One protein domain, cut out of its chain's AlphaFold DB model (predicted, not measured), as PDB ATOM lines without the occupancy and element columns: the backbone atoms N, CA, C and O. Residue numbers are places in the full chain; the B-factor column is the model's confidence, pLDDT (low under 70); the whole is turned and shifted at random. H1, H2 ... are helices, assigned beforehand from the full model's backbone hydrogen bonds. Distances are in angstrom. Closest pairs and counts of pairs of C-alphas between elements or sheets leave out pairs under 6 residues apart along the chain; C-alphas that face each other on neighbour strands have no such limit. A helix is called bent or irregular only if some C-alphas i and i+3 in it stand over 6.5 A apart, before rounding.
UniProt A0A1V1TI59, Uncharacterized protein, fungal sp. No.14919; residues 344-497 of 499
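This is residues 344 to 497 of the 499 residues of an uncharacterized protein of fungal sp. No.14919 (UniProt A0A1V1TI59). Long helices, most of them nearly lined up, form a staggered bundle in two groups that share H3 in the middle: H1 and H2 pack on it on one side, H4 and H6 near its last residues, and H7 covers H4 and H6. The short H5 packs on H2 and H3, and residues 490 to 497, of which 490 to 495 belong to H7, stick out free. The printed part has 154 residues with seven named helices, H1 to H7 in chain order, and no named strand; its class is all helix. It is only just compact, close to loose, with a radius of gyration of the C-alphas of 17.4 A and spans of 56 by 43 by 24 A.

H1, residues 344 to 365, touches H2, residues 370 to 382, through 364 to 365 alone, in a hairpin at a shallow tilt of 28 degrees; the closest C-alphas, of Ile 364 and Lys 373, are 5.4 A apart. H3, residues 394 to 417, is the hub, touching five helices. It has a kink of 48 degrees near residue 401 and is only just irregular, with C-alphas 400 and 403 6.8 A apart. With residues 396 to 404 alone it touches H1, the same way at 34 degrees, a shallow tilt only just short of steep; the closest C-alphas, of Gly 357 and Met 400, are 4.4 A apart. H4, residues 424 to 434, touches H3 at Thr 417 and Arg 427, closest C-alphas 5.8 A apart. H5, residues 441 to 445, touches H2, closest C-alphas Val 378 and Pro 441, 6.4 A. H6, residues 448 to 466, touches H3 the same way at a shallow tilt of 24 degrees, closest C-alphas Arg 414 and Ala 458, 6.3 A. H7, residues 471 to 495, makes a hairpin with H6 at 8 degrees, closest C-alphas Ser 456 and Leu 479, 6.6 A; it too is only just irregular, C-alphas 486 and 489 being 6.7 A apart. H1, H2, H3, H4, H6 and H7 form an up and down bundle, each running against the one before. Every O i to N i+4 pair is within hydrogen-bond range in H1, H2, H4, H5 and H6, against 18 of 20 in H3 and 15 of 21 in H7.

H1 begins at C-alpha 344 (220.794, 265.088, 235.186) and is 30.2 A long. H2 measures 18.8 A, H3 31.7 A, H4 15.3 A and H6 26.6 A. H7, 37.6 A, ends at C-alpha 495 (217.123, 230.656, 214.703).

The C-alphas farthest apart, of Leu 344 and Gly 470, are 57.5 A apart. The printed part has no cut, and the link from H2 to H3, 11 residues, is long. The mean pLDDT of the printed part is 71.3; 60 residues are under 70, among them 344 to 356, 384 to 396 and 484 to 497.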
ATOM      1  N   LEU A 344     221.303 264.087 236.130       50.84
ATOM      2  CA  LEU A 344     220.794 265.088 235.186       50.84
ATOM      3  C   LEU A 344     220.348 264.426 233.883       50.84
ATOM      4  O   LEU A 344     219.377 264.878 233.290       50.84
ATOM      5  N   VAL A 345     221.028 263.361 233.448       55.25
ATOM      6  CA  VAL A 345     220.583 262.539 232.315       55.25
ATOM      7  C   VAL A 345     219.253 261.875 232.656       55.25
ATOM      8  O   VAL A 345     218.312 262.003 231.886       55.25
ATOM      9  N   GLN A 346     219.120 261.272 233.836       57.31
ATOM     10  CA  GLN A 346     217.878 260.654 234.300       57.31
ATOM     11  C   GLN A 346     216.757 261.682 234.513       57.31
ATOM     12  O   GLN A 346     215.611 261.424 234.150       57.31
ATOM     13  N   GLU A 347     217.057 262.868 235.054       58.69
ATOM     14  CA  GLU A 347     216.084 263.958 235.197       58.69
ATOM     15  C   GLU A 347     215.641 264.493 233.828       58.69
ATOM     16  O   GLU A 347     214.451 264.736 233.612       58.69
ATOM     17  N   MET A 348     216.575 264.610 232.880       56.50
ATOM     18  CA  MET A 348     216.279 264.941 231.491       56.50
ATOM     19  C   MET A 348     215.429 263.858 230.849       56.50
ATOM     20  O   MET A 348     214.368 264.190 230.347       56.50
ATOM     21  N   GLU A 349     215.806 262.586 230.908       59.31
ATOM     22  CA  GLU A 349     215.032 261.471 230.359       59.31
ATOM     23  C   GLU A 349     213.628 261.401 230.954       59.31
ATOM     24  O   GLU A 349     212.655 261.264 230.217       59.31
ATOM     25  N   ARG A 350     213.494 261.545 232.275       62.03
ATOM     26  CA  ARG A 350     212.198 261.540 232.955       62.03
ATOM     27  C   ARG A 350     211.335 262.717 232.519       62.03
ATOM     28  O   ARG A 350     210.172 262.525 232.187       62.03
ATOM     29  N   PHE A 351     211.900 263.922 232.471       59.94
ATOM     30  CA  PHE A 351     211.197 265.109 231.986       59.94
ATOM     31  C   PHE A 351     210.795 264.974 230.513       59.94
ATOM     32  O   PHE A 351     209.685 265.342 230.137       59.94
ATOM     33  N   THR A 352     211.689 264.418 229.703       60.12
ATOM     34  CA  THR A 352     211.529 264.180 228.269       60.12
ATOM     35  C   THR A 352     210.411 263.158 228.036       60.12
ATOM     36  O   THR A 352     209.521 263.416 227.234       60.12
ATOM     37  N   ARG A 353     210.347 262.073 228.823       65.00
ATOM     38  CA  ARG A 353     209.244 261.096 228.798       65.00
ATOM     39  C   ARG A 353     207.917 261.678 229.297       65.00
ATOM     40  O   ARG A 353     206.907 261.514 228.624       65.00
ATOM     41  N   GLU A 354     207.906 262.371 230.438       67.56
ATOM     42  CA  GLU A 354     206.676 262.912 231.043       67.56
ATOM     43  C   GLU A 354     206.066 264.048 230.200       67.56
ATOM     44  O   GLU A 354     204.894 263.990 229.836       67.56
ATOM     45  N   ILE A 355     206.844 265.081 229.857       67.12
ATOM     46  CA  ILE A 355     206.343 266.233 229.087       67.12
ATOM     47  C   ILE A 355     206.183 265.894 227.608       67.12
ATOM     48  O   ILE A 355     205.184 266.286 227.006       67.12
ATOM     49  N   GLY A 356     207.129 265.147 227.031       67.50
ATOM     50  CA  GLY A 356     207.009 264.653 225.663       67.50
ATOM     51  C   GLY A 356     205.762 263.790 225.503       67.50
ATOM     52  O   GLY A 356     204.966 264.049 224.605       67.50
ATOM     53  N   GLY A 357     205.510 262.869 226.440       74.50
ATOM     54  CA  GLY A 357     204.282 262.074 226.481       74.50
ATOM     55  C   GLY A 357     203.013 262.926 226.582       74.50
ATOM     56  O   GLY A 357     202.083 262.713 225.813       74.50
ATOM     57  N   MET A 358     202.987 263.946 227.450       75.69
ATOM     58  CA  MET A 358     201.843 264.869 227.556       75.69
ATOM     59  C   MET A 358     201.578 265.651 226.263       75.69
ATOM     60  O   MET A 358     200.424 265.876 225.898       75.69
ATOM     61  N   HIS A 359     202.622 266.113 225.574       72.81
ATOM     62  CA  HIS A 359     202.447 266.848 224.324       72.81
ATOM     63  C   HIS A 359     202.048 265.929 223.168       72.81
ATOM     64  O   HIS A 359     201.226 266.338 222.352       72.81
ATOM     65  N   VAL A 360     202.574 264.699 223.119       79.88
ATOM     66  CA  VAL A 360     202.096 263.663 222.192       79.88
ATOM     67  C   VAL A 360     200.615 263.399 222.449       79.88
ATOM     68  O   VAL A 360     199.823 263.473 221.519       79.88
ATOM     69  N   GLU A 361     200.208 263.194 223.701       83.69
ATOM     70  CA  GLU A 361     198.805 262.972 224.061       83.69
ATOM     71  C   GLU A 361     197.905 264.143 223.644       83.69
ATOM     72  O   GLU A 361     196.849 263.925 223.059       83.69
ATOM     73  N   MET A 362     198.326 265.387 223.876       79.19
ATOM     74  CA  MET A 362     197.574 266.576 223.463       79.19
ATOM     75  C   MET A 362     197.502 266.721 221.936       79.19
ATOM     76  O   MET A 362     196.442 267.036 221.396       79.19
ATOM     77  N   HIS A 363     198.612 266.485 221.230       80.69
ATOM     78  CA  HIS A 363     198.669 266.573 219.772       80.69
ATOM     79  C   HIS A 363     197.795 265.501 219.115       80.69
ATOM     80  O   HIS A 363     196.974 265.812 218.255       80.69
ATOM     81  N   ILE A 364     197.914 264.252 219.561       85.50
ATOM     82  CA  ILE A 364     197.129 263.121 219.061       85.50
ATOM     83  C   ILE A 364     195.663 263.237 219.487       85.50
ATOM     84  O   ILE A 364     194.768 262.988 218.687       85.50
ATOM     85  N   GLY A 365     195.395 263.691 220.712       81.12
ATOM     86  CA  GLY A 365     194.043 263.945 221.209       81.12
ATOM     87  C   GLY A 365     193.304 265.049 220.449       81.12
ATOM     88  O   GLY A 365     192.078 265.049 220.439       81.12
ATOM     89  N   SER A 366     194.026 265.958 219.781       80.44
ATOM     90  CA  SER A 366     193.430 266.980 218.909       80.44
ATOM     91  C   SER A 366     192.978 266.457 217.539       80.44
ATOM     92  O   SER A 366     192.327 267.192 216.801       80.44
ATOM     93  N   LYS A 367     193.324 265.213 217.179       84.69
ATOM     94  CA  LYS A 367     192.903 264.579 215.924       84.69
ATOM     95  C   LYS A 367     191.554 263.894 216.115       84.69
ATOM     96  O   LYS A 367     191.371 263.140 217.071       84.69
ATOM     97  N   GLU A 368     190.625 264.138 215.196       78.69
ATOM     98  CA  GLU A 368     189.264 263.594 215.281       78.69
ATOM     99  C   GLU A 368     189.227 262.103 214.923       78.69
ATOM    100  O   GLU A 368     188.573 261.316 215.608       78.69
ATOM    101  N   ASN A 369     189.972 261.693 213.892       83.12
ATOM    102  CA  ASN A 369     189.949 260.325 213.380       83.12
ATOM    103  C   ASN A 369     191.089 259.465 213.954       83.12
ATOM    104  O   ASN A 369     192.250 259.864 213.985       83.12
ATOM    105  N   VAL A 370     190.762 258.230 214.336       77.88
ATOM    106  CA  VAL A 370     191.706 257.181 214.741       77.88
ATOM    107  C   VAL A 370     192.784 256.923 213.683       77.88
ATOM    108  O   VAL A 370     193.950 256.780 214.041       77.88
ATOM    109  N   ALA A 371     192.436 256.891 212.394       76.50
ATOM    110  CA  ALA A 371     193.420 256.660 211.331       76.50
ATOM    111  C   ALA A 371     194.490 257.766 211.298       76.50
ATOM    112  O   ALA A 371     195.683 257.471 211.241       76.50
ATOM    113  N   GLU A 372     194.072 259.027 211.449       80.31
ATOM    114  CA  GLU A 372     194.982 260.174 211.548       80.31
ATOM    115  C   GLU A 372     195.818 260.122 212.828       80.31
ATOM    116  O   GLU A 372     197.005 260.438 212.801       80.31
ATOM    117  N   LYS A 373     195.238 259.685 213.957       81.88
ATOM    118  CA  LYS A 373     195.997 259.464 215.199       81.88
ATOM    119  C   LYS A 373     197.125 258.454 214.978       81.88
ATOM    120  O   LYS A 373     198.245 258.700 215.414       81.88
ATOM    121  N   VAL A 374     196.848 257.341 214.299       82.06
ATOM    122  CA  VAL A 374     197.840 256.290 214.020       82.06
ATOM    123  C   VAL A 374     198.917 256.786 213.060       82.06
ATOM    124  O   VAL A 374     200.099 256.623 213.351       82.06
ATOM    125  N   GLU A 375     198.537 257.435 211.960       83.00
ATOM    126  CA  GLU A 375     199.486 258.002 210.996       83.00
ATOM    127  C   GLU A 375     200.423 259.015 211.664       83.00
ATOM    128  O   GLU A 375     201.640 258.949 211.494       83.00
ATOM    129  N   GLN A 376     199.872 259.897 212.500       83.69
ATOM    130  CA  GLN A 376     200.655 260.887 213.230       83.69
ATOM    131  C   GLN A 376     201.566 260.242 214.275       83.69
ATOM    132  O   GLN A 376     202.723 260.630 214.388       83.69
ATOM    133  N   LEU A 377     201.109 259.221 215.005       84.06
ATOM    134  CA  LEU A 377     201.972 258.479 215.927       84.06
ATOM    135  C   LEU A 377     203.150 257.818 215.195       84.06
ATOM    136  O   LEU A 377     204.282 257.883 215.678       84.06
ATOM    137  N   VAL A 378     202.910 257.220 214.021       84.19
ATOM    138  CA  VAL A 378     203.974 256.639 213.185       84.19
ATOM    139  C   VAL A 378     204.921 257.728 212.685       84.19
ATOM    140  O   VAL A 378     206.135 257.561 212.794       84.19
ATOM    141  N   TYR A 379     204.396 258.856 212.207       81.62
ATOM    142  CA  TYR A 379     205.200 259.988 211.752       81.62
ATOM    143  C   TYR A 379     206.112 260.515 212.867       81.62
ATOM    144  O   TYR A 379     207.325 260.581 212.683       81.62
ATOM    145  N   LEU A 380     205.566 260.756 214.064       78.62
ATOM    146  CA  LEU A 380     206.325 261.201 215.237       78.62
ATOM    147  C   LEU A 380     207.366 260.170 215.713       78.62
ATOM    148  O   LEU A 380     208.358 260.542 216.339       78.62
ATOM    149  N   SER A 381     207.172 258.875 215.436       78.62
ATOM    150  CA  SER A 381     208.172 257.845 215.763       78.62
ATOM    151  C   SER A 381     209.436 257.961 214.899       78.62
ATOM    152  O   SER A 381     210.551 257.709 215.377       78.62
ATOM    153  N   VAL A 382     209.276 258.411 213.652       74.31
ATOM    154  CA  VAL A 382     210.339 258.501 212.645       74.31
ATOM    155  C   VAL A 382     210.966 259.893 212.623       74.31
ATOM    156  O   VAL A 382     212.193 259.999 212.614       74.31
ATOM    157  N   ASP A 383     210.146 260.942 212.672       71.06
ATOM    158  CA  ASP A 383     210.561 262.331 212.494       71.06
ATOM    159  C   ASP A 383     210.456 263.143 213.805       71.06
ATOM    160  O   ASP A 383     209.350 263.416 214.286       71.06
ATOM    161  N   PRO A 384     211.589 263.562 214.404       56.97
ATOM    162  CA  PRO A 384     211.586 264.406 215.595       56.97
ATOM    163  C   PRO A 384     211.106 265.846 215.327       56.97
ATOM    164  O   PRO A 384     210.780 266.551 216.283       56.97
ATOM    165  N   GLU A 385     211.044 266.309 214.071       58.84
ATOM    166  CA  GLU A 385     210.601 267.671 213.735       58.84
ATOM    167  C   GLU A 385     209.081 267.851 213.835       58.84
ATOM    168  O   GLU A 385     208.605 268.971 214.037       58.84
ATOM    169  N   GLY A 386     208.319 266.752 213.792       59.41
ATOM    170  CA  GLY A 386     206.859 266.778 213.899       59.41
ATOM    171  C   GLY A 386     206.340 267.348 215.224       59.41
ATOM    172  O   GLY A 386     205.191 267.785 215.310       59.41
ATOM    173  N   LEU A 387     207.183 267.393 216.265       59.66
ATOM    174  CA  LEU A 387     206.835 267.988 217.549       59.66
ATOM    175  C   LEU A 387     208.093 268.457 218.299       59.66
ATOM    176  O   LEU A 387     208.895 267.650 218.758       59.66
ATOM    177  N   LEU A 388     208.224 269.769 218.523       54.31
ATOM    178  CA  LEU A 388     209.412 270.410 219.130       54.31
ATOM    179  C   LEU A 388     209.838 269.870 220.513       54.31
ATOM    180  O   LEU A 388     210.931 270.182 220.983       54.31
ATOM    181  N   SER A 389     208.971 269.130 221.203       59.62
ATOM    182  CA  SER A 389     209.241 268.527 222.514       59.62
ATOM    183  C   SER A 389     209.612 267.043 222.464       59.62
ATOM    184  O   SER A 389     209.846 266.467 223.525       59.62
ATOM    185  N   LEU A 390     209.647 266.416 221.283       60.16
ATOM    186  CA  LEU A 390     210.109 265.037 221.129       60.16
ATOM    187  C   LEU A 390     211.630 264.946 221.229       60.16
ATOM    188  O   LEU A 390     212.365 265.877 220.897       60.16
ATOM    189  N   ALA A 391     212.105 263.793 221.694       59.06
ATOM    190  CA  ALA A 391     213.530 263.524 221.758       59.06
ATOM    191  C   ALA A 391     214.132 263.268 220.361       59.06
ATOM    192  O   ALA A 391     213.475 262.692 219.488       59.06
ATOM    193  N   PRO A 392     215.405 263.634 220.140       54.44
ATOM    194  CA  PRO A 392     216.106 263.324 218.897       54.44
ATOM    195  C   PRO A 392     216.477 261.835 218.774       54.44
ATOM    196  O   PRO A 392     216.661 261.350 217.659       54.44
ATOM    197  N   ASP A 393     216.539 261.084 219.876       62.50
ATOM    198  CA  ASP A 393     216.841 259.654 219.868       62.50
ATOM    199  C   ASP A 393     215.577 258.788 219.717       62.50
ATOM    200  O   ASP A 393     214.526 259.049 220.309       62.50
ATOM    201  N   ALA A 394     215.674 257.735 218.902       65.81
ATOM    202  CA  ALA A 394     214.531 256.883 218.565       65.81
ATOM    203  C   ALA A 394     213.967 256.127 219.783       65.81
ATOM    204  O   ALA A 394     212.751 255.970 219.901       65.81
ATOM    205  N   ALA A 395     214.830 255.696 220.709       66.00
ATOM    206  CA  ALA A 395     214.425 254.942 221.891       66.00
ATOM    207  C   ALA A 395     213.597 255.796 222.871       66.00
ATOM    208  O   ALA A 395     212.545 255.353 223.339       66.00
ATOM    209  N   ALA A 396     213.999 257.039 223.148       64.38
ATOM    210  CA  ALA A 396     213.225 257.941 223.993       64.38
ATOM    211  C   ALA A 396     211.951 258.430 223.302       64.38
ATOM    212  O   ALA A 396     210.938 258.576 223.988       64.38
ATOM    213  N   ARG A 397     211.945 258.625 221.970       74.25
ATOM    214  CA  ARG A 397     210.694 258.893 221.228       74.25
ATOM    215  C   ARG A 397     209.691 257.770 221.414       74.25
ATOM    216  O   ARG A 397     208.551 258.034 221.782       74.25
ATOM    217  N   GLN A 398     210.129 256.524 221.242       76.69
ATOM    218  CA  GLN A 398     209.290 255.357 221.508       76.69
ATOM    219  C   GLN A 398     208.786 255.344 222.955       76.69
ATOM    220  O   GLN A 398     207.601 255.129 223.196       76.69
ATOM    221  N   GLY A 399     209.641 255.688 223.922       74.19
ATOM    222  CA  GLY A 399     209.247 255.836 225.324       74.19
ATOM    223  C   GLY A 399     208.165 256.899 225.581       74.19
ATOM    224  O   GLY A 399     207.335 256.705 226.466       74.19
ATOM    225  N   MET A 400     208.142 257.999 224.819       78.31
ATOM    226  CA  MET A 400     207.101 259.042 224.910       78.31
ATOM    227  C   MET A 400     205.808 258.668 224.197       78.31
ATOM    228  O   MET A 400     204.721 259.026 224.647       78.31
ATOM    229  N   ILE A 401     205.936 258.001 223.052       83.44
ATOM    230  CA  ILE A 401     204.830 257.658 222.163       83.44
ATOM    231  C   ILE A 401     204.023 256.495 222.735       83.44
ATOM    232  O   ILE A 401     202.791 256.536 222.711       83.44
ATOM    233  N   ARG A 402     204.708 255.497 223.303       85.38
ATOM    234  CA  ARG A 402     204.124 254.235 223.757       85.38
ATOM    235  C   ARG A 402     202.873 254.395 224.632       85.38
ATOM    236  O   ARG A 402     201.873 253.781 224.279       85.38
ATOM    237  N   PRO A 403     202.825 255.240 225.683       84.06
ATOM    238  CA  PRO A 403     201.611 255.389 226.492       84.06
ATOM    239  C   PRO A 403     200.396 255.882 225.693       84.06
ATOM    240  O   PRO A 403     199.273 255.442 225.929       84.06
ATOM    241  N   THR A 404     200.606 256.790 224.735       86.81
ATOM    242  CA  THR A 404     199.526 257.294 223.873       86.81
ATOM    243  C   THR A 404     199.146 256.251 222.825       86.81
ATOM    244  O   THR A 404     197.961 256.030 222.587       86.81
ATOM    245  N   ALA A 405     200.128 255.551 222.251       87.12
ATOM    246  CA  ALA A 405     199.894 254.457 221.317       87.12
ATOM    247  C   ALA A 405     199.117 253.297 221.960       87.12
ATOM    248  O   ALA A 405     198.191 252.791 221.339       87.12
ATOM    249  N   GLU A 406     199.413 252.924 223.212       89.31
ATOM    250  CA  GLU A 406     198.660 251.913 223.972       89.31
ATOM    251  C   GLU A 406     197.192 252.329 224.158       89.31
ATOM    252  O   GLU A 406     196.292 251.509 223.966       89.31
ATOM    253  N   LYS A 407     196.926 253.611 224.465       86.00
ATOM    254  CA  LYS A 407     195.556 254.145 224.582       86.00
ATOM    255  C   LYS A 407     194.800 254.071 223.258       86.00
ATOM    256  O   LYS A 407     193.688 253.549 223.236       86.00
ATOM    257  N   VAL A 408     195.401 254.558 222.169       87.06
ATOM    258  CA  VAL A 408     194.776 254.525 220.836       87.06
ATOM    259  C   VAL A 408     194.581 253.078 220.378       87.06
ATOM    260  O   VAL A 408     193.509 252.738 219.897       87.06
ATOM    261  N   PHE A 409     195.557 252.193 220.589       88.44
ATOM    262  CA  PHE A 409     195.425 250.770 220.264       88.44
ATOM    263  C   PHE A 409     194.287 250.110 221.048       88.44
ATOM    264  O   PHE A 409     193.478 249.390 220.471       88.44
ATOM    265  N   THR A 410     194.168 250.405 222.345       88.06
ATOM    266  CA  THR A 410     193.057 249.924 223.181       88.06
ATOM    267  C   THR A 410     191.706 250.430 222.671       88.06
ATOM    268  O   THR A 410     190.741 249.671 222.657       88.06
ATOM    269  N   GLU A 411     191.620 251.688 222.226       85.56
ATOM    270  CA  GLU A 411     190.416 252.259 221.605       85.56
ATOM    271  C   GLU A 411     190.047 251.513 220.314       85.56
ATOM    272  O   GLU A 411     188.902 251.090 220.164       85.56
ATOM    273  N   VAL A 412     191.027 251.258 219.436       85.81
ATOM    274  CA  VAL A 412     190.835 250.482 218.199       85.81
ATOM    275  C   VAL A 412     190.353 249.072 218.501       85.81
ATOM    276  O   VAL A 412     189.313 248.660 217.991       85.81
ATOM    277  N   VAL A 413     191.053 248.347 219.368       85.06
ATOM    278  CA  VAL A 413     190.701 246.973 219.735       85.06
ATOM    279  C   VAL A 413     189.309 246.909 220.358       85.06
ATOM    280  O   VAL A 413     188.533 246.020 220.018       85.06
ATOM    281  N   ARG A 414     188.949 247.854 221.235       82.75
ATOM    282  CA  ARG A 414     187.601 247.914 221.818       82.75
ATOM    283  C   ARG A 414     186.545 248.205 220.765       82.75
ATOM    284  O   ARG A 414     185.541 247.503 220.738       82.75
ATOM    285  N   SER A 415     186.786 249.180 219.887       82.12
ATOM    286  CA  SER A 415     185.865 249.489 218.791       82.12
ATOM    287  C   SER A 415     185.637 248.274 217.895       82.12
ATOM    288  O   SER A 415     184.510 248.005 217.513       82.12
ATOM    289  N   LEU A 416     186.681 247.480 217.650       81.94
ATOM    290  CA  LEU A 416     186.614 246.302 216.801       81.94
ATOM    291  C   LEU A 416     185.924 245.117 217.492       81.94
ATOM    292  O   LEU A 416     185.107 244.441 216.882       81.94
ATOM    293  N   THR A 417     186.225 244.866 218.767       77.06
ATOM    294  CA  THR A 417     185.665 243.730 219.527       77.06
ATOM    295  C   THR A 417     184.213 243.958 219.955       77.06
ATOM    296  O   THR A 417     183.433 243.005 219.989       77.06
ATOM    297  N   HIS A 418     183.822 245.210 220.215       78.00
ATOM    298  CA  HIS A 418     182.495 245.568 220.720       78.00
ATOM    299  C   HIS A 418     181.561 246.162 219.654       78.00
ATOM    300  O   HIS A 418     180.465 246.581 220.011       78.00
ATOM    301  N   ASP A 419     181.937 246.207 218.366       79.00
ATOM    302  CA  ASP A 419     181.028 246.677 217.308       79.00
ATOM    303  C   ASP A 419     179.961 245.616 216.989       79.00
ATOM    304  O   ASP A 419     180.260 244.645 216.289       79.00
ATOM    305  N   PRO A 420     178.693 245.797 217.416       72.56
ATOM    306  CA  PRO A 420     177.643 244.805 217.218       72.56
ATOM    307  C   PRO A 420     177.313 244.551 215.739       72.56
ATOM    308  O   PRO A 420     176.650 243.561 215.435       72.56
ATOM    309  N   LYS A 421     177.754 245.415 214.813       80.12
ATOM    310  CA  LYS A 421     177.450 245.318 213.378       80.12
ATOM    311  C   LYS A 421     178.337 244.329 212.625       80.12
ATOM    312  O   LYS A 421     177.976 243.918 211.526       80.12
ATOM    313  N   ILE A 422     179.485 243.954 213.186       77.38
ATOM    314  CA  ILE A 422     180.448 243.039 212.559       77.38
ATOM    315  C   ILE A 422     180.292 241.659 213.202       77.38
ATOM    316  O   ILE A 422     180.135 241.572 214.414       77.38
ATOM    317  N   ALA A 423     180.332 240.564 212.443       76.62
ATOM    318  CA  ALA A 423     180.290 239.222 213.035       76.62
ATOM    319  C   ALA A 423     181.564 238.933 213.853       76.62
ATOM    320  O   ALA A 423     182.654 239.335 213.449       76.62
ATOM    321  N   LEU A 424     181.450 238.200 214.970       73.88
ATOM    322  CA  LEU A 424     182.574 237.910 215.878       73.88
ATOM    323  C   LEU A 424     183.791 237.302 215.159       73.88
ATOM    324  O   LEU A 424     184.919 237.678 215.459       73.88
ATOM    325  N   SER A 425     183.576 236.428 214.172       72.12
ATOM    326  CA  SER A 425     184.650 235.864 213.340       72.12
ATOM    327  C   SER A 425     185.449 236.942 212.599       72.12
ATOM    328  O   SER A 425     186.671 236.954 212.677       72.12
ATOM    329  N   HIS A 426     184.775 237.904 211.968       74.56
ATOM    330  CA  HIS A 426     185.427 239.018 211.272       74.56
ATOM    331  C   HIS A 426     186.080 240.020 212.231       74.56
ATOM    332  O   HIS A 426     187.097 240.625 211.898       74.56
ATOM    333  N   ARG A 427     185.540 240.183 213.448       74.81
ATOM    334  CA  ARG A 427     186.218 240.949 214.506       74.81
ATOM    335  C   ARG A 427     187.529 240.266 214.909       74.81
ATOM    336  O   ARG A 427     188.538 240.937 215.076       74.81
ATOM    337  N   LEU A 428     187.544 238.938 215.037       73.44
ATOM    338  CA  LEU A 428     188.759 238.183 215.363       73.44
ATOM    339  C   LEU A 428     189.808 238.257 214.242       73.44
ATOM    340  O   LEU A 428     190.973 238.507 214.536       73.44
ATOM    341  N   GLU A 429     189.398 238.164 212.974       74.44
ATOM    342  CA  GLU A 429     190.286 238.392 211.820       74.44
ATOM    343  C   GLU A 429     190.889 239.808 211.836       74.44
ATOM    344  O   GLU A 429     192.089 239.992 211.634       74.44
ATOM    345  N   GLY A 430     190.085 240.833 212.141       76.62
ATOM    346  CA  GLY A 430     190.581 242.204 212.286       76.62
ATOM    347  C   GLY A 430     191.593 242.353 213.430       76.62
ATOM    348  O   GLY A 430     192.593 243.053 213.283       76.62
ATOM    349  N   CYS A 431     191.382 241.653 214.547       75.75
ATOM    350  CA  CYS A 431     192.338 241.571 215.649       75.75
ATOM    351  C   CYS A 431     193.659 240.913 215.209       75.75
ATOM    352  O   CYS A 431     194.735 241.428 215.511       75.75
ATOM    353  N   GLU A 432     193.608 239.820 214.448       74.00
ATOM    354  CA  GLU A 432     194.804 239.162 213.901       74.00
ATOM    355  C   GLU A 432     195.621 240.104 213.005       74.00
ATOM    356  O   GLU A 432     196.846 240.175 213.135       74.00
ATOM    357  N   VAL A 433     194.959 240.915 212.172       78.69
ATOM    358  CA  VAL A 433     195.624 241.937 211.342       78.69
ATOM    359  C   VAL A 433     196.345 242.986 212.202       78.69
ATOM    360  O   VAL A 433     197.455 243.410 211.869       78.69
ATOM    361  N   LEU A 434     195.769 243.381 213.342       78.31
ATOM    362  CA  LEU A 434     196.386 244.329 214.283       78.31
ATOM    363  C   LEU A 434     197.631 243.752 214.996       78.31
ATOM    364  O   LEU A 434     198.514 244.516 215.413       78.31
ATOM    365  N   LEU A 435     197.756 242.421 215.078       73.19
ATOM    366  CA  LEU A 435     198.964 241.719 215.541       73.19
ATOM    367  C   LEU A 435     200.040 241.536 214.468       73.19
ATOM    368  O   LEU A 435     201.055 240.894 214.747       73.19
ATOM    369  N   GLY A 436     199.861 242.116 213.278       66.94
ATOM    370  CA  GLY A 436     200.808 242.012 212.171       66.94
ATOM    371  C   GLY A 436     202.271 242.311 212.548       66.94
ATOM    372  O   GLY A 436     202.573 242.921 213.582       66.94
ATOM    373  N   GLY A 437     203.193 241.877 211.684       61.38
ATOM    374  CA  GLY A 437     204.644 241.962 211.896       61.38
ATOM    375  C   GLY A 437     205.200 243.385 212.062       61.38
ATOM    376  O   GLY A 437     204.459 244.373 212.109       61.38
ATOM    377  N   SER A 438     206.528 243.498 212.140       59.78
ATOM    378  CA  SER A 438     207.256 244.761 212.379       59.78
ATOM    379  C   SER A 438     206.933 245.878 211.379       59.78
ATOM    380  O   SER A 438     207.013 247.052 211.729       59.78
ATOM    381  N   GLU A 439     206.515 245.523 210.163       63.38
ATOM    382  CA  GLU A 439     206.167 246.478 209.106       63.38
ATOM    383  C   GLU A 439     204.781 247.116 209.261       63.38
ATOM    384  O   GLU A 439     204.495 248.140 208.635       63.38
ATOM    385  N   SER A 440     203.920 246.556 210.115       77.12
ATOM    386  CA  SER A 440     202.623 247.167 210.405       77.12
ATOM    387  C   SER A 440     202.797 248.499 211.159       77.12
ATOM    388  O   SER A 440     203.736 248.638 211.949       77.12
ATOM    389  N   PRO A 441     201.876 249.474 210.996       78.19
ATOM    390  CA  PRO A 441     201.879 250.709 211.789       78.19
ATOM    391  C   PRO A 441     201.986 250.432 213.292       78.19
ATOM    392  O   PRO A 441     202.712 251.109 214.010       78.19
ATOM    393  N   TRP A 442     201.328 249.369 213.755       82.56
ATOM    394  CA  TRP A 442     201.347 248.941 215.148       82.56
ATOM    395  C   TRP A 442     202.634 248.235 215.560       82.56
ATOM    396  O   TRP A 442     203.068 248.425 216.689       82.56
ATOM    397  N   GLY A 443     203.284 247.494 214.661       74.19
ATOM    398  CA  GLY A 443     204.610 246.914 214.889       74.19
ATOM    399  C   GLY A 443     205.697 247.970 215.092       74.19
ATOM    400  O   GLY A 443     206.632 247.742 215.856       74.19
ATOM    401  N   LYS A 444     205.530 249.154 214.488       75.12
ATOM    402  CA  LYS A 444     206.408 250.320 214.689       75.12
ATOM    403  C   LYS A 444     206.132 251.075 215.990       75.12
ATOM    404  O   LYS A 444     207.002 251.810 216.448       75.12
ATOM    405  N   LEU A 445     204.942 250.928 216.571       81.06
ATOM    406  CA  LEU A 445     204.497 251.698 217.738       81.06
ATOM    407  C   LEU A 445     204.506 250.899 219.042       81.06
ATOM    408  O   LEU A 445     204.766 251.465 220.102       81.06
ATOM    409  N   LEU A 446     204.180 249.607 218.984       83.75
ATOM    410  CA  LEU A 446     203.977 248.760 220.151       83.75
ATOM    411  C   LEU A 446     204.614 247.374 219.964       83.75
ATOM    412  O   LEU A 446     204.358 246.694 218.962       83.75
ATOM    413  N   PRO A 447     205.366 246.896 220.970       82.31
ATOM    414  CA  PRO A 447     205.800 245.506 221.039       82.31
ATOM    415  C   PRO A 447     204.627 244.521 220.902       82.31
ATOM    416  O   PRO A 447     203.498 244.803 221.311       82.31
ATOM    417  N   ARG A 448     204.878 243.355 220.296       75.38
ATOM    418  CA  ARG A 448     203.828 242.366 219.990       75.38
ATOM    419  C   ARG A 448     203.169 241.791 221.249       75.38
ATOM    420  O   ARG A 448     201.961 241.591 221.241       75.38
ATOM    421  N   ASP A 449     203.928 241.595 222.325       76.69
ATOM    422  CA  ASP A 449     203.441 241.160 223.642       76.69
ATOM    423  C   ASP A 449     202.442 242.159 224.243       76.69
ATOM    424  O   ASP A 449     201.393 241.769 224.749       76.69
ATOM    425  N   VAL A 450     202.717 243.460 224.120       81.00
ATOM    426  CA  VAL A 450     201.807 244.523 224.572       81.00
ATOM    427  C   VAL A 450     200.515 244.504 223.765       81.00
ATOM    428  O   VAL A 450     199.428 244.552 224.338       81.00
ATOM    429  N   ARG A 451     200.627 244.393 222.434       82.44
ATOM    430  CA  ARG A 451     199.465 244.304 221.539       82.44
ATOM    431  C   ARG A 451     198.613 243.079 221.863       82.44
ATOM    432  O   ARG A 451     197.403 243.219 222.014       82.44
ATOM    433  N   TYR A 452     199.244 241.919 222.053       81.12
ATOM    434  CA  TYR A 452     198.584 240.682 222.469       81.12
ATOM    435  C   TYR A 452     197.844 240.856 223.798       81.12
ATOM    436  O   TYR A 452     196.645 240.607 223.854       81.12
ATOM    437  N   ASN A 453     198.509 241.378 224.834       80.06
ATOM    438  CA  ASN A 453     197.904 241.563 226.156       80.06
ATOM    439  C   ASN A 453     196.658 242.460 226.118       80.06
ATOM    440  O   ASN A 453     195.647 242.137 226.745       80.06
ATOM    441  N   ILE A 454     196.705 243.567 225.367       82.38
ATOM    442  CA  ILE A 454     195.552 244.466 225.195       82.38
ATOM    443  C   ILE A 454     194.402 243.738 224.486       82.38
ATOM    444  O   ILE A 454     193.241 243.874 224.873       82.38
ATOM    445  N   MET A 455     194.715 242.939 223.467       82.12
ATOM    446  CA  MET A 455     193.714 242.222 222.681       82.12
ATOM    447  C   MET A 455     193.073 241.065 223.441       82.12
ATOM    448  O   MET A 455     191.849 240.938 223.439       82.12
ATOM    449  N   SER A 456     193.870 240.271 224.155       79.31
ATOM    450  CA  SER A 456     193.372 239.229 225.048       79.31
ATOM    451  C   SER A 456     192.466 239.827 226.121       79.31
ATOM    452  O   SER A 456     191.388 239.293 226.358       79.31
ATOM    453  N   ALA A 457     192.852 240.953 226.732       82.25
ATOM    454  CA  ALA A 457     192.022 241.632 227.725       82.25
ATOM    455  C   ALA A 457     190.660 242.058 227.152       82.25
ATOM    456  O   ALA A 457     189.632 241.809 227.777       82.25
ATOM    457  N   ALA A 458     190.632 242.626 225.943       81.25
ATOM    458  CA  ALA A 458     189.383 243.018 225.293       81.25
ATOM    459  C   ALA A 458     188.476 241.821 224.953       81.25
ATOM    460  O   ALA A 458     187.255 241.929 225.057       81.25
ATOM    461  N   LEU A 459     189.055 240.675 224.580       78.44
ATOM    462  CA  LEU A 459     188.302 239.441 224.335       78.44
ATOM    463  C   LEU A 459     187.757 238.817 225.622       78.44
ATOM    464  O   LEU A 459     186.623 238.346 225.628       78.44
ATOM    465  N   TRP A 460     188.525 238.855 226.713       78.06
ATOM    466  CA  TRP A 460     188.050 238.445 228.037       78.06
ATOM    467  C   TRP A 460     186.907 239.334 228.536       78.06
ATOM    468  O   TRP A 460     185.927 238.818 229.074       78.06
ATOM    469  N   ASP A 461     187.004 240.650 228.332       79.75
ATOM    470  CA  ASP A 461     185.924 241.590 228.649       79.75
ATOM    471  C   ASP A 461     184.662 241.275 227.826       79.75
ATOM    472  O   ASP A 461     183.587 241.111 228.400       79.75
ATOM    473  N   TYR A 462     184.795 241.066 226.510       75.19
ATOM    474  CA  TYR A 462     183.677 240.658 225.650       75.19
ATOM    475  C   TYR A 462     183.035 239.340 226.120       75.19
ATOM    476  O   TYR A 462     181.814 239.226 226.212       75.19
ATOM    477  N   GLN A 463     183.852 238.338 226.456       73.94
ATOM    478  CA  GLN A 463     183.390 237.036 226.938       73.94
ATOM    479  C   GLN A 463     182.624 237.136 228.256       73.94
ATOM    480  O   GLN A 463     181.625 236.439 228.437       73.94
ATOM    481  N   ARG A 464     183.081 237.992 229.175       76.12
ATOM    482  CA  ARG A 464     182.376 238.263 230.430       76.12
ATOM    483  C   ARG A 464     181.002 238.878 230.166       76.12
ATOM    484  O   ARG A 464     180.042 238.509 230.838       76.12
ATOM    485  N   ASP A 465     180.917 239.786 229.200       74.06
ATOM    486  CA  ASP A 465     179.726 240.602 228.974       74.06
ATOM    487  C   ASP A 465     178.686 239.905 228.059       74.06
ATOM    488  O   ASP A 465     177.490 240.180 228.171       74.06
ATOM    489  N   HIS A 466     179.106 238.954 227.208       70.19
ATOM    490  CA  HIS A 466     178.251 238.293 226.199       70.19
ATOM    491  C   HIS A 466     178.239 236.750 226.248       70.19
ATOM    492  O   HIS A 466     177.521 236.105 225.483       70.19
ATOM    493  N   GLY A 467     179.002 236.123 227.148       59.19
ATOM    494  CA  GLY A 467     179.198 234.673 227.175       59.19
ATOM    495  C   GLY A 467     177.986 233.857 227.644       59.19
ATOM    496  O   GLY A 467     177.900 233.490 228.813       59.19
ATOM    497  N   GLN A 468     177.106 233.457 226.720       52.69
ATOM    498  CA  GLN A 468     176.283 232.248 226.859       52.69
ATOM    499  C   GLN A 468     176.786 231.167 225.889       52.69
ATOM    500  O   GLN A 468     176.840 231.401 224.689       52.69
ATOM    501  N   ALA A 469     177.182 230.017 226.452       51.94
ATOM    502  CA  ALA A 469     177.616 228.711 225.908       51.94
ATOM    503  C   ALA A 469     178.116 228.551 224.444       51.94
ATOM    504  O   ALA A 469     179.088 227.831 224.244       51.94
ATOM    505  N   GLY A 470     177.516 229.175 223.426       54.62
ATOM    506  CA  GLY A 470     177.915 229.054 222.014       54.62
ATOM    507  C   GLY A 470     179.058 229.983 221.576       54.62
ATOM    508  O   GLY A 470     179.919 229.573 220.802       54.62
ATOM    509  N   GLU A 471     179.131 231.212 222.097       55.28
ATOM    510  CA  GLU A 471     180.203 232.167 221.734       55.28
ATOM    511  C   GLU A 471     181.528 231.883 222.466       55.28
ATOM    512  O   GLU A 471     182.596 232.324 222.043       55.28
ATOM    513  N   PHE A 472     181.483 231.080 223.534       61.66
ATOM    514  CA  PHE A 472     182.634 230.751 224.381       61.66
ATOM    515  C   PHE A 472     183.682 229.902 223.645       61.66
ATOM    516  O   PHE A 472     184.882 230.127 223.797       61.66
ATOM    517  N   GLU A 473     183.244 228.960 222.802       63.03
ATOM    518  CA  GLU A 473     184.158 228.184 221.957       63.03
ATOM    519  C   GLU A 473     184.835 229.051 220.892       63.03
ATOM    520  O   GLU A 473     185.989 228.801 220.550       63.03
ATOM    521  N   ILE A 474     184.144 230.069 220.372       64.50
ATOM    522  CA  ILE A 474     184.678 230.969 219.342       64.50
ATOM    523  C   ILE A 474     185.711 231.916 219.957       64.50
ATOM    524  O   ILE A 474     186.792 232.067 219.394       64.50
ATOM    525  N   VAL A 475     185.436 232.483 221.138       64.12
ATOM    526  CA  VAL A 475     186.420 233.293 221.875       64.12
ATOM    527  C   VAL A 475     187.620 232.446 222.304       64.12
ATOM    528  O   VAL A 475     188.757 232.874 222.128       64.12
ATOM    529  N   GLY A 476     187.397 231.220 222.792       65.31
ATOM    530  CA  GLY A 476     188.475 230.295 223.154       65.31
ATOM    531  C   GLY A 476     189.354 229.897 221.963       65.31
ATOM    532  O   GLY A 476     190.578 229.871 222.084       65.31
ATOM    533  N   ARG A 477     188.755 229.642 220.790       66.88
ATOM    534  CA  ARG A 477     189.503 229.428 219.538       66.88
ATOM    535  C   ARG A 477     190.243 230.692 219.109       66.88
ATOM    536  O   ARG A 477     191.413 230.588 218.776       66.88
ATOM    537  N   GLY A 478     189.607 231.861 219.187       66.50
ATOM    538  CA  GLY A 478     190.224 233.154 218.888       66.50
ATOM    539  C   GLY A 478     191.456 233.422 219.750       66.50
ATOM    540  O   GLY A 478     192.526 233.668 219.214       66.50
ATOM    541  N   LEU A 479     191.352 233.271 221.074       67.25
ATOM    542  CA  LEU A 479     192.491 233.397 221.994       67.25
ATOM    543  C   LEU A 479     193.625 232.429 221.637       67.25
ATOM    544  O   LEU A 479     194.782 232.838 221.604       67.25
ATOM    545  N   LYS A 480     193.294 231.177 221.300       69.31
ATOM    546  CA  LYS A 480     194.279 230.173 220.885       69.31
ATOM    547  C   LYS A 480     194.946 230.523 219.551       69.31
ATOM    548  O   LYS A 480     196.146 230.312 219.406       69.31
ATOM    549  N   THR A 481     194.210 231.076 218.588       68.88
ATOM    550  CA  THR A 481     194.781 231.559 217.322       68.88
ATOM    551  C   THR A 481     195.692 232.760 217.556       68.88
ATOM    552  O   THR A 481     196.804 232.783 217.041       68.88
ATOM    553  N   LEU A 482     195.283 233.713 218.398       66.94
ATOM    554  CA  LEU A 482     196.114 234.860 218.770       66.94
ATOM    555  C   LEU A 482     197.400 234.434 219.491       66.94
ATOM    556  O   LEU A 482     198.459 235.001 219.234       66.94
ATOM    557  N   GLU A 483     197.320 233.425 220.359       70.00
ATOM    558  CA  GLU A 483     198.469 232.838 221.052       70.00
ATOM    559  C   GLU A 483     199.419 232.137 220.069       70.00
ATOM    560  O   GLU A 483     200.625 232.372 220.098       70.00
ATOM    561  N   LEU A 484     198.888 231.351 219.125       67.50
ATOM    562  CA  LEU A 484     199.681 230.708 218.068       67.50
ATOM    563  C   LEU A 484     200.365 231.734 217.155       67.50
ATOM    564  O   LEU A 484     201.550 231.595 216.853       67.50
ATOM    565  N   VAL A 485     199.649 232.791 216.771       66.81
ATOM    566  CA  VAL A 485     200.187 233.910 215.991       66.81
ATOM    567  C   VAL A 485     201.253 234.662 216.793       66.81
ATOM    568  O   VAL A 485     202.243 235.098 216.216       66.81
ATOM    569  N   ALA A 486     201.114 234.813 218.111       61.88
ATOM    570  CA  ALA A 486     202.146 235.420 218.955       61.88
ATOM    571  C   ALA A 486     203.410 234.543 219.088       61.88
ATOM    572  O   ALA A 486     204.517 235.080 219.124       61.88
ATOM    573  N   LEU A 487     203.255 233.213 219.117       64.19
ATOM    574  CA  LEU A 487     204.345 232.239 219.270       64.19
ATOM    575  C   LEU A 487     205.149 231.989 217.981       64.19
ATOM    576  O   LEU A 487     206.331 231.653 218.060       64.19
ATOM    577  N   GLN A 488     204.541 232.168 216.803       61.84
ATOM    578  CA  GLN A 488     205.150 231.832 215.506       61.84
ATOM    579  C   GLN A 488     206.473 232.576 215.216       61.84
ATOM    580  O   GLN A 488     207.340 232.022 214.547       61.84
ATOM    581  N   ASP A 489     206.682 233.761 215.802       51.38
ATOM    582  CA  ASP A 489     207.910 234.556 215.619       51.38
ATOM    583  C   ASP A 489     208.966 234.362 216.724       51.38
ATOM    584  O   ASP A 489     210.136 234.668 216.501       51.38
ATOM    585  N   GLN A 490     208.612 233.802 217.892       49.78
ATOM    586  CA  GLN A 490     209.599 233.448 218.930       49.78
ATOM    587  C   GLN A 490     210.513 232.300 218.477       49.78
ATOM    588  O   GLN A 490     211.675 232.216 218.880       49.78
ATOM    589  N   VAL A 491     209.991 231.432 217.607       45.47
ATOM    590  CA  VAL A 491     210.748 230.348 216.975       45.47
ATOM    591  C   VAL A 491     211.715 230.910 215.923       45.47
ATOM    592  O   VAL A 491     212.865 230.492 215.875       45.47
ATOM    593  N   TRP A 492     211.310 231.929 215.158       42.66
ATOM    594  CA  TRP A 492     212.157 232.541 214.122       42.66
ATOM    595  C   TRP A 492     213.238 233.478 214.685       42.66
ATOM    596  O   TRP A 492     214.312 233.592 214.097       42.66
ATOM    597  N   SER A 493     213.014 234.116 215.842       40.97
ATOM    598  CA  SER A 493     214.039 234.945 216.498       40.97
ATOM    599  C   SER A 493     215.165 234.136 217.151       40.97
ATOM    600  O   SER A 493     216.276 234.643 217.281       40.97
ATOM    601  N   ASN A 494     214.904 232.887 217.552       40.00
ATOM    602  CA  ASN A 494     215.932 232.006 218.119       40.00
ATOM    603  C   ASN A 494     216.832 231.376 217.043       40.00
ATOM    604  O   ASN A 494     218.008 231.141 217.310       40.00
ATOM    605  N   ASP A 495     216.330 231.190 215.820       38.81
ATOM    606  CA  ASP A 495     217.123 230.656 214.703       38.81
ATOM    607  C   ASP A 495     218.068 231.698 214.071       38.81
ATOM    608  O   ASP A 495     219.073 231.329 213.470       38.81
ATOM    609  N   GLN A 496     217.823 233.002 214.257       38.94
ATOM    610  CA  GLN A 496     218.754 234.066 213.833       38.94
ATOM    611  C   GLN A 496     219.824 234.424 214.882       38.94
ATOM    612  O   GLN A 496     220.717 235.213 214.590       38.94
ATOM    613  N   GLY A 497     219.761 233.847 216.089       34.50
ATOM    614  CA  GLY A 497     220.782 233.996 217.139       34.50
ATOM    615  C   GLY A 497     221.827 232.873 217.172       34.50
ATOM    616  O   GLY A 497     222.661 232.850 218.077       34.50
TER     617      GLY A 497